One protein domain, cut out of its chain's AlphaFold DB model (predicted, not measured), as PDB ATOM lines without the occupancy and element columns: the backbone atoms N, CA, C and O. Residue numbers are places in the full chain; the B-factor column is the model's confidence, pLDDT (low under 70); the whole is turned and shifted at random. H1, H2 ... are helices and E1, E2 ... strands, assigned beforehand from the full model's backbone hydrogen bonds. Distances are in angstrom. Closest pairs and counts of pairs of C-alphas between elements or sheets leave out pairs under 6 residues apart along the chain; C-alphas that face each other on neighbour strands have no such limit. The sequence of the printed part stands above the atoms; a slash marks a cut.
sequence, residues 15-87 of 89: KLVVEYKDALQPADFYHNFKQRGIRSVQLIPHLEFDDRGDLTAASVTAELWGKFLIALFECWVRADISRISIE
ATOM      1  N   LYS A  15     276.783 381.608 400.050       96.88
ATOM      2  CA  LYS A  15     277.083 380.460 399.192       96.88
ATOM      3  C   LYS A  15     276.346 379.235 399.715       96.88
ATOM      4  O   LYS A  15     276.634 378.766 400.815       96.88
ATOM      5  N   LEU A  16     275.391 378.732 398.943       97.69
ATOM      6  CA  LEU A  16     274.618 377.546 399.283       97.69
ATOM      7  C   LEU A  16     275.048 376.392 398.382       97.69
ATOM      8  O   LEU A  16     274.878 376.446 397.164       97.69
ATOM      9  N   VAL A  17     275.603 375.354 399.002       98.12
ATOM     10  CA  VAL A  17     275.861 374.087 398.320       98.12
ATOM     11  C   VAL A  17     274.527 373.374 398.128       98.12
ATOM     12  O   VAL A  17     273.752 373.256 399.075       98.12
ATOM     13  N   VAL A  18     274.259 372.933 396.902       98.50
ATOM     14  CA  VAL A  18     273.079 372.148 396.540       98.50
ATOM     15  C   VAL A  18     273.519 370.695 396.444       98.50
ATOM     16  O   VAL A  18     274.261 370.329 395.529       98.50
ATOM     17  N   GLU A  19     273.096 369.873 397.399       98.31
ATOM     18  CA  GLU A  19     273.333 368.432 397.358       98.31
ATOM     19  C   GLU A  19     272.364 367.745 396.385       98.31
ATOM     20  O   GLU A  19     271.323 368.292 396.015       98.31
ATOM     21  N   TYR A  20     272.655 366.496 396.011       98.19
ATOM     22  CA  TYR A  20     271.773 365.691 395.159       98.19
ATOM     23  C   TYR A  20     270.316 365.672 395.654       98.19
ATOM     24  O   TYR A  20     269.388 365.869 394.872       98.19
ATOM     25  N   LYS A  21     270.103 365.502 396.966       97.56
ATOM     26  CA  LYS A  21     268.762 365.490 397.577       97.56
ATOM     27  C   LYS A  21     268.042 366.841 397.467       97.56
ATOM     28  O   LYS A  21     266.834 366.865 397.256       97.56
ATOM     29  N   ASP A  22     268.786 367.941 397.564       98.00
ATOM     30  CA  ASP A  22     268.250 369.298 397.468       98.00
ATOM     31  C   ASP A  22     267.823 369.597 396.030       98.00
ATOM     32  O   ASP A  22     266.758 370.165 395.785       98.00
ATOM     33  N   ALA A  23     268.629 369.143 395.064       98.12
ATOM     34  CA  ALA A  23     268.344 369.297 393.644       98.12
ATOM     35  C   ALA A  23     267.073 368.545 393.204       98.12
ATOM     36  O   ALA A  23     266.410 368.951 392.250       98.12
ATOM     37  N   LEU A  24     266.700 367.480 393.925       98.31
ATOM     38  CA  LEU A  24     265.435 366.762 393.739       98.31
ATOM     39  C   LEU A  24     264.223 367.480 394.358       98.31
ATOM     40  O   LEU A  24     263.089 367.120 394.044       98.31
ATOM     41  N   GLN A  25     264.437 368.475 395.225       98.25
ATOM     42  CA  GLN A  25     263.387 369.187 395.964       98.25
ATOM     43  C   GLN A  25     263.573 370.719 395.889       98.25
ATOM     44  O   GLN A  25     263.710 371.388 396.916       98.25
ATOM     45  N   PRO A  26     263.547 371.322 394.682       98.00
ATOM     46  CA  PRO A  26     263.856 372.742 394.480       98.00
ATOM     47  C   PRO A  26     262.943 373.693 395.266       98.00
ATOM     48  O   PRO A  26     263.411 374.705 395.785       98.00
ATOM     49  N   ALA A  27     261.651 373.369 395.392       97.50
ATOM     50  CA  ALA A  27     260.698 374.190 396.138       97.50
ATOM     51  C   ALA A  27     261.002 374.208 397.646       97.50
ATOM     52  O   ALA A  27     260.978 375.274 398.264       97.50
ATOM     53  N   ASP A  28     261.344 373.053 398.223       98.31
ATOM     54  CA  ASP A  28     261.707 372.946 399.637       98.31
ATOM     55  C   ASP A  28     263.053 373.623 399.900       98.31
ATOM     56  O   ASP A  28     263.191 374.384 400.859       98.31
ATOM     57  N   PHE A  29     264.038 373.430 399.018       98.19
ATOM     58  CA  PHE A  29     265.319 374.130 399.095       98.19
ATOM     59  C   PHE A  29     265.132 375.656 399.079       98.19
ATOM     60  O   PHE A  29     265.661 376.360 399.945       98.19
ATOM     61  N   TYR A  30     264.319 376.161 398.143       97.81
ATOM     62  CA  TYR A  30     263.971 377.579 398.050       97.81
ATOM     63  C   TYR A  30     263.312 378.097 399.332       97.81
ATOM     64  O   TYR A  30     263.704 379.126 399.890       97.81
ATOM     65  N   HIS A  31     262.316 377.360 399.827       97.19
ATOM     66  CA  HIS A  31     261.586 377.726 401.031       97.19
ATOM     67  C   HIS A  31     262.503 377.803 402.255       97.19
ATOM     68  O   HIS A  31     262.408 378.756 403.030       97.19
ATOM     69  N   ASN A  32     263.432 376.856 402.395       96.62
ATOM     70  CA  ASN A  32     264.354 376.786 403.523       96.62
ATOM     71  C   ASN A  32     265.260 378.022 403.628       96.62
ATOM     72  O   ASN A  32     265.320 378.648 404.689       96.62
ATOM     73  N   PHE A  33     265.961 378.418 402.556       93.81
ATOM     74  CA  PHE A  33     266.840 379.593 402.657       93.81
ATOM     75  C   PHE A  33     266.039 380.892 402.807       93.81
ATOM     76  O   PHE A  33     266.462 381.797 403.531       93.81
ATOM     77  N   LYS A  34     264.847 380.962 402.201       95.56
ATOM     78  CA  LYS A  34     263.931 382.091 402.371       95.56
ATOM     79  C   LYS A  34     263.478 382.233 403.826       95.56
ATOM     80  O   LYS A  34     263.524 383.337 404.366       95.56
ATOM     81  N   GLN A  35     263.077 381.140 404.477       96.75
ATOM     82  CA  GLN A  35     262.679 381.138 405.891       96.75
ATOM     83  C   GLN A  35     263.821 381.553 406.824       96.75
ATOM     84  O   GLN A  35     263.584 382.219 407.829       96.75
ATOM     85  N   ARG A  36     265.065 381.217 406.467       94.88
ATOM     86  CA  ARG A  36     266.273 381.652 407.185       94.88
ATOM     87  C   ARG A  36     266.585 383.143 407.011       94.88
ATOM     88  O   ARG A  36     267.529 383.630 407.623       94.88
ATOM     89  N   GLY A  37     265.817 383.867 406.194       94.62
ATOM     90  CA  GLY A  37     266.005 385.293 405.942       94.62
ATOM     91  C   GLY A  37     267.130 385.610 404.958       94.62
ATOM     92  O   GLY A  37     267.511 386.773 404.849       94.62
ATOM     93  N   ILE A  38     267.644 384.613 404.231       94.81
ATOM     94  CA  ILE A  38     268.726 384.801 403.262       94.81
ATOM     95  C   ILE A  38     268.166 385.493 402.016       94.81
ATOM     96  O   ILE A  38     267.195 385.027 401.416       94.81
ATOM     97  N   ARG A  39     268.781 386.619 401.630       94.75
ATOM     98  CA  ARG A  39     268.309 387.479 400.528       94.75
ATOM     99  C   ARG A  39     269.307 387.675 399.393       94.75
ATOM    100  O   ARG A  39     268.925 388.241 398.380       94.75
ATOM    101  N   SER A  40     270.547 387.226 399.539       95.88
ATOM    102  CA  SER A  40     271.571 387.279 398.493       95.88
ATOM    103  C   SER A  40     272.244 385.914 398.428       95.88
ATOM    104  O   SER A  40     272.836 385.483 399.418       95.88
ATOM    105  N   VAL A  41     272.076 385.195 397.315       96.25
ATOM    106  CA  VAL A  41     272.420 383.771 397.201       96.25
ATOM    107  C   VAL A  41     273.300 383.508 395.982       96.25
ATOM    108  O   VAL A  41     272.963 383.892 394.862       96.25
ATOM    109  N   GLN A  42     274.381 382.762 396.199       97.56
ATOM    110  CA  GLN A  42     275.126 382.057 395.160       97.56
ATOM    111  C   GLN A  42     274.899 380.553 395.335       97.56
ATOM    112  O   GLN A  42     275.124 380.013 396.418       97.56
ATOM    113  N   LEU A  43     274.448 379.872 394.283       98.12
ATOM    114  CA  LEU A  43     274.179 378.435 394.319       98.12
ATOM    115  C   LEU A  43     275.362 377.668 393.728       98.12
ATOM    116  O   LEU A  43     275.853 378.023 392.658       98.12
ATOM    117  N   ILE A  44     275.800 376.614 394.413       97.94
ATOM    118  CA  ILE A  44     276.962 375.814 394.018       97.94
ATOM    119  C   ILE A  44     276.544 374.338 393.996       97.94
ATOM    120  O   ILE A  44     276.206 373.805 395.052       97.94
ATOM    121  N   PRO A  45     276.547 373.652 392.842       98.19
ATOM    122  CA  PRO A  45     276.231 372.229 392.809       98.19
ATOM    123  C   PRO A  45     277.323 371.426 393.523       98.19
ATOM    124  O   PRO A  45     278.515 371.659 393.311       98.19
ATOM    125  N   HIS A  46     276.925 370.468 394.358       98.31
ATOM    126  CA  HIS A  46     277.861 369.505 394.923       98.31
ATOM    127  C   HIS A  46     278.338 368.535 393.836       98.31
ATOM    128  O   HIS A  46     277.522 367.918 393.150       98.31
ATOM    129  N   LEU A  47     279.657 368.397 393.707       97.62
ATOM    130  CA  LEU A  47     280.315 367.456 392.807       97.62
ATOM    131  C   LEU A  47     281.324 366.641 393.612       97.62
ATOM    132  O   LEU A  47     282.111 367.197 394.379       97.62
ATOM    133  N   GLU A  48     281.315 365.338 393.397       96.56
ATOM    134  CA  GLU A  48     282.225 364.372 393.988       96.56
ATOM    135  C   GLU A  48     282.718 363.445 392.877       96.56
ATOM    136  O   GLU A  48     281.944 362.997 392.029       96.56
ATOM    137  N   PHE A  49     284.017 363.168 392.883       96.00
ATOM    138  CA  PHE A  49     284.664 362.295 391.914       96.00
ATOM    139  C   PHE A  49     285.248 361.087 392.638       96.00
ATOM    140  O   PHE A  49     285.785 361.229 393.737       96.00
ATOM    141  N   ASP A  50     285.140 359.912 392.029       96.12
ATOM    142  CA  ASP A  50     285.813 358.715 392.520       96.12
ATOM    143  C   ASP A  50     287.319 358.729 392.183       96.12
ATOM    144  O   ASP A  50     287.835 359.644 391.534       96.12
ATOM    145  N   ASP A  51     288.042 357.682 392.593       97.06
ATOM    146  CA  ASP A  51     289.486 357.545 392.342       97.06
ATOM    147  C   ASP A  51     289.857 357.489 390.845       97.06
ATOM    148  O   ASP A  51     291.033 357.607 390.488       97.06
ATOM    149  N   ARG A  52     288.879 357.278 389.955       95.50
ATOM    150  CA  ARG A  52     289.063 357.253 388.497       95.50
ATOM    151  C   ARG A  52     288.799 358.616 387.859       95.50
ATOM    152  O   ARG A  52     289.114 358.791 386.684       95.50
ATOM    153  N   GLY A  53     288.289 359.578 388.629       94.38
ATOM    154  CA  GLY A  53     287.883 360.892 388.143       94.38
ATOM    155  C   GLY A  53     286.481 360.908 387.534       94.38
ATOM    156  O   GLY A  53     286.137 361.882 386.863       94.38
ATOM    157  N   ASP A  54     285.677 359.863 387.756       94.94
ATOM    158  CA  ASP A  54     284.282 359.808 387.324       94.94
ATOM    159  C   ASP A  54     283.370 360.413 388.403       94.94
ATOM    160  O   ASP A  54     283.621 360.271 389.600       94.94
ATOM    161  N   LEU A  55     282.293 361.099 387.999       94.38
ATOM    162  CA  LEU A  55     281.319 361.655 388.947       94.38
ATOM    163  C   LEU A  55     280.625 360.537 389.738       94.38
ATOM    164  O   LEU A  55     280.065 359.606 389.153       94.38
ATOM    165  N   THR A  56     280.580 360.669 391.064       96.56
ATOM    166  CA  THR A  56     279.824 359.749 391.923       96.56
ATOM    167  C   THR A  56     278.319 360.012 391.831       96.56
ATOM    168  O   THR A  56     277.865 361.092 391.441       96.56
ATOM    169  N   ALA A  57     277.518 359.042 392.277       94.38
ATOM    170  CA  ALA A  57     276.063 359.181 392.369       94.38
ATOM    171  C   ALA A  57     275.593 360.251 393.379       94.38
ATOM    172  O   ALA A  57     274.418 360.611 393.366       94.38
ATOM    173  N   ALA A  58     276.476 360.751 394.251       94.75
ATOM    174  CA  ALA A  58     276.162 361.851 395.164       94.75
ATOM    175  C   ALA A  58     276.264 363.230 394.489       94.75
ATOM    176  O   ALA A  58     275.798 364.227 395.043       94.75
ATOM    177  N   SER A  59     276.849 363.292 393.290       97.75
ATOM    178  CA  SER A  59     276.997 364.527 392.528       97.75
ATOM    179  C   SER A  59     275.679 365.001 391.935       97.75
ATOM    180  O   SER A  59     274.867 364.221 391.430       97.75
ATOM    181  N   VAL A  60     275.507 366.318 391.879       98.31
ATOM    182  CA  VAL A  60     274.470 366.927 391.053       98.31
ATOM    183  C   VAL A  60     274.921 366.867 389.595       98.31
ATOM    184  O   VAL A  60     275.837 367.574 389.178       98.31
ATOM    185  N   THR A  61     274.275 366.016 388.800       97.31
ATOM    186  CA  THR A  61     274.548 365.933 387.358       97.31
ATOM    187  C   THR A  61     274.133 367.224 386.649       97.31
ATOM    188  O   THR A  61     273.248 367.942 387.112       97.31
ATOM    189  N   ALA A  62     274.715 367.506 385.480       96.94
ATOM    190  CA  ALA A  62     274.360 368.696 384.699       96.94
ATOM    191  C   ALA A  62     272.862 368.751 384.333       96.94
ATOM    192  O   ALA A  62     272.249 369.817 384.365       96.94
ATOM    193  N   GLU A  63     272.252 367.602 384.024       98.06
ATOM    194  CA  GLU A  63     270.819 367.523 383.724       98.06
ATOM    195  C   GLU A  63     269.962 367.830 384.959       98.06
ATOM    196  O   GLU A  63     269.003 368.603 384.877       98.06
ATOM    197  N   LEU A  64     270.314 367.251 386.112       98.44
ATOM    198  CA  LEU A  64     269.614 367.510 387.367       98.44
ATOM    199  C   LEU A  64     269.770 368.977 387.786       98.44
ATOM    200  O   LEU A  64     268.797 369.599 388.207       98.44
ATOM    201  N   TRP A  65     270.957 369.552 387.590       98.69
ATOM    202  CA  TRP A  65     271.224 370.962 387.843       98.69
ATOM    203  C   TRP A  65     270.329 371.883 387.011       98.69
ATOM    204  O   TRP A  65     269.707 372.796 387.553       98.69
ATOM    205  N   GLY A  66     270.191 371.608 385.711       98.62
ATOM    206  CA  GLY A  66     269.295 372.370 384.839       98.62
ATOM    207  C   GLY A  66     267.835 372.307 385.298       98.62
ATOM    208  O   GLY A  66     267.171 373.338 385.396       98.62
ATOM    209  N   LYS A  67     267.346 371.109 385.647       98.69
ATOM    210  CA  LYS A  67     265.982 370.911 386.173       98.69
ATOM    211  C   LYS A  67     265.760 371.664 387.486       98.69
ATOM    212  O   LYS A  67     264.734 372.327 387.640       98.69
ATOM    213  N   PHE A  68     266.728 371.595 388.398       98.75
ATOM    214  CA  PHE A  68     266.703 372.325 389.661       98.75
ATOM    215  C   PHE A  68     266.623 373.839 389.437       98.75
ATOM    216  O   PHE A  68     265.739 374.481 389.997       98.75
ATOM    217  N   LEU A  69     267.492 374.405 388.591       98.75
ATOM    218  CA  LEU A  69     267.529 375.848 388.338       98.75
ATOM    219  C   LEU A  69     266.227 376.374 387.733       98.75
ATOM    220  O   LEU A  69     265.747 377.419 388.163       98.75
ATOM    221  N   ILE A  70     265.636 375.650 386.779       98.62
ATOM    222  CA  ILE A  70     264.350 376.034 386.178       98.62
ATOM    223  C   ILE A  70     263.257 376.084 387.251       98.62
ATOM    224  O   ILE A  70     262.580 377.099 387.395       98.62
ATOM    225  N   ALA A  71     263.114 375.018 388.040       98.50
ATOM    226  CA  ALA A  71     262.092 374.957 389.081       98.50
ATOM    227  C   ALA A  71     262.319 376.008 390.184       98.50
ATOM    228  O   ALA A  71     261.371 376.642 390.651       98.50
ATOM    229  N   LEU A  72     263.576 376.246 390.571       98.25
ATOM    230  CA  LEU A  72     263.940 377.288 391.529       98.25
ATOM    231  C   LEU A  72     263.584 378.687 391.001       98.25
ATOM    232  O   LEU A  72     263.008 379.493 391.735       98.25
ATOM    233  N   PHE A  73     263.893 378.964 389.729       98.38
ATOM    234  CA  PHE A  73     263.536 380.213 389.060       98.38
ATOM    235  C   PHE A  73     262.023 380.430 389.071       98.38
ATOM    236  O   PHE A  73     261.568 381.520 389.408       98.38
ATOM    237  N   GLU A  74     261.230 379.399 388.772       97.88
ATOM    238  CA  GLU A  74     259.767 379.487 388.802       97.88
ATOM    239  C   GLU A  74     259.216 379.836 390.191       97.88
ATOM    240  O   GLU A  74     258.255 380.606 390.289       97.88
ATOM    241  N   CYS A  75     259.813 379.310 391.268       96.00
ATOM    242  CA  CYS A  75     259.458 379.699 392.634       96.00
ATOM    243  C   CYS A  75     259.817 381.164 392.911       96.00
ATOM    244  O   CYS A  75     258.989 381.931 393.409       96.00
ATOM    245  N   TRP A  76     261.043 381.554 392.566       97.81
ATOM    246  CA  TRP A  76     261.591 382.874 392.853       97.81
ATOM    247  C   TRP A  76     260.893 383.999 392.077       97.81
ATOM    248  O   TRP A  76     260.451 384.984 392.677       97.81
ATOM    249  N   VAL A  77     260.729 383.836 390.761       97.50
ATOM    250  CA  VAL A  77     260.203 384.869 389.853       97.50
ATOM    251  C   VAL A  77     258.778 385.287 390.223       97.50
ATOM    252  O   VAL A  77     258.403 386.448 390.077       97.50
ATOM    253  N   ARG A  78     257.977 384.348 390.744       95.12
ATOM    254  CA  ARG A  78     256.568 384.583 391.088       95.12
ATOM    255  C   ARG A  78     256.386 385.371 392.379       95.12
ATOM    256  O   ARG A  78     255.345 386.002 392.540       95.12
ATOM    257  N   ALA A  79     257.342 385.305 393.302       90.88
ATOM    258  CA  ALA A  79     257.128 385.757 394.674       90.88
ATOM    259  C   ALA A  79     258.131 386.813 395.154       90.88
ATOM    260  O   ALA A  79     257.755 387.681 395.946       90.88
ATOM    261  N   ASP A  80     259.387 386.762 394.704       95.94
ATOM    262  CA  ASP A  80     260.480 387.455 395.394       95.94
ATOM    263  C   ASP A  80     261.552 388.037 394.459       95.94
ATOM    264  O   ASP A  80     262.633 388.388 394.933       95.94
ATOM    265  N   ILE A  81     261.245 388.223 393.168       93.31
ATOM    266  CA  ILE A  81     262.170 388.802 392.171       93.31
ATOM    267  C   ILE A  81     262.789 390.144 392.606       93.31
ATOM    268  O   ILE A  81     263.923 390.451 392.267       93.31
ATOM    269  N   SER A  82     262.064 390.945 393.394       92.31
ATOM    270  CA  SER A  82     262.532 392.238 393.915       92.31
ATOM    271  C   SER A  82     263.063 392.188 395.354       92.31
ATOM    272  O   SER A  82     263.373 393.231 395.929       92.31
ATOM    273  N   ARG A  83     263.115 391.002 395.974       94.56
ATOM    274  CA  ARG A  83     263.380 390.824 397.416       94.56
ATOM    275  C   ARG A  83     264.560 389.912 397.720       94.56
ATOM    276  O   ARG A  83     265.205 390.096 398.749       94.56
ATOM    277  N   ILE A  84     264.792 388.920 396.870       95.94
ATOM    278  CA  ILE A  84     265.885 387.959 396.984       95.94
ATOM    279  C   ILE A  84     266.680 388.042 395.683       95.94
ATOM    280  O   ILE A  84     266.097 387.946 394.611       95.94
ATOM    281  N   SER A  85     267.994 388.201 395.776       96.19
ATOM    282  CA  SER A  85     268.925 388.124 394.652       96.19
ATOM    283  C   SER A  85     269.525 386.720 394.576       96.19
ATOM    284  O   SER A  85     269.995 386.192 395.589       96.19
ATOM    285  N   ILE A  86     269.497 386.113 393.390       96.38
ATOM    286  CA  ILE A  86     270.131 384.824 393.094       96.38
ATOM    287  C   ILE A  86     271.092 385.074 391.935       96.38
ATOM    288  O   ILE A  86     270.643 385.407 390.853       96.38
ATOM    289  N   GLU A  87     272.396 384.887 392.139       95.56
ATOM    290  CA  GLU A  87     273.453 385.311 391.196       95.56
ATOM    291  C   GLU A  87     273.291 384.810 389.750       95.56
ATOM    292  O   GLU A  87     273.763 385.451 388.817       95.56
TER     293      GLU A  87
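What this domain is: This is residues 15 to 87 of the 89 residues of the protein "DNA-binding transcriptional regulator" of Escherichia coli (UniProt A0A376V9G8). A ribbon of two parallel strands, E1 and E2, and two short helices, H1 and H2, sit beside the long helix H3, and the loop round Arg 52 reaches out at one end. The 73 printed residues hold E1, H1, H2, E2, H3 in order, a mixed class. The shape of the printed part is only just compact, close to loose, with a radius of gyration of the C-alphas of 13.1 A, and its C-alphas span 44 by 19 by 18 A along their three main axes.

Where its parts are: Find C-alpha 15 at (277.083, 380.460, 399.192), where E1, residues 15 to 18, begins. Next come H1, 20 to 23, H2, 26 to 35, and E2, 40 to 45. H3, 62 to 79, runs 26.2 A to C-alpha 79 at (257.128, 385.757, 394.674).

How they stand to each other: Look at N 16 and O 42, 2.8 A apart, where E1 and E2 run parallel at 38 degrees. With H1 and H2 between, they form a strand-helix-strand unit, its crossover right-handed. Residues 64 to 68 of H3 touch H1, closest at C-alphas 68 and 23, 5.3 A. Residues 68 to 76 touch H2, closest at C-alphas 72 and 26, 5.4 A, a steep tilt of 49 degrees, the same way. H1 and H2 only just touch, only at the corner, with 3 pairs of C-alphas within 8 A. Every O i to N i+4 pair is within hydrogen-bond range in H2, and 12 of 14 in H3; H1 is too short for one.

The domain as a whole: The farthest C-alphas, Arg 52 and Ser 82, are 44.2 A apart. The link E2 to H3 is long, the printed part has no cut, and no printed residue is under 70 in pLDDT.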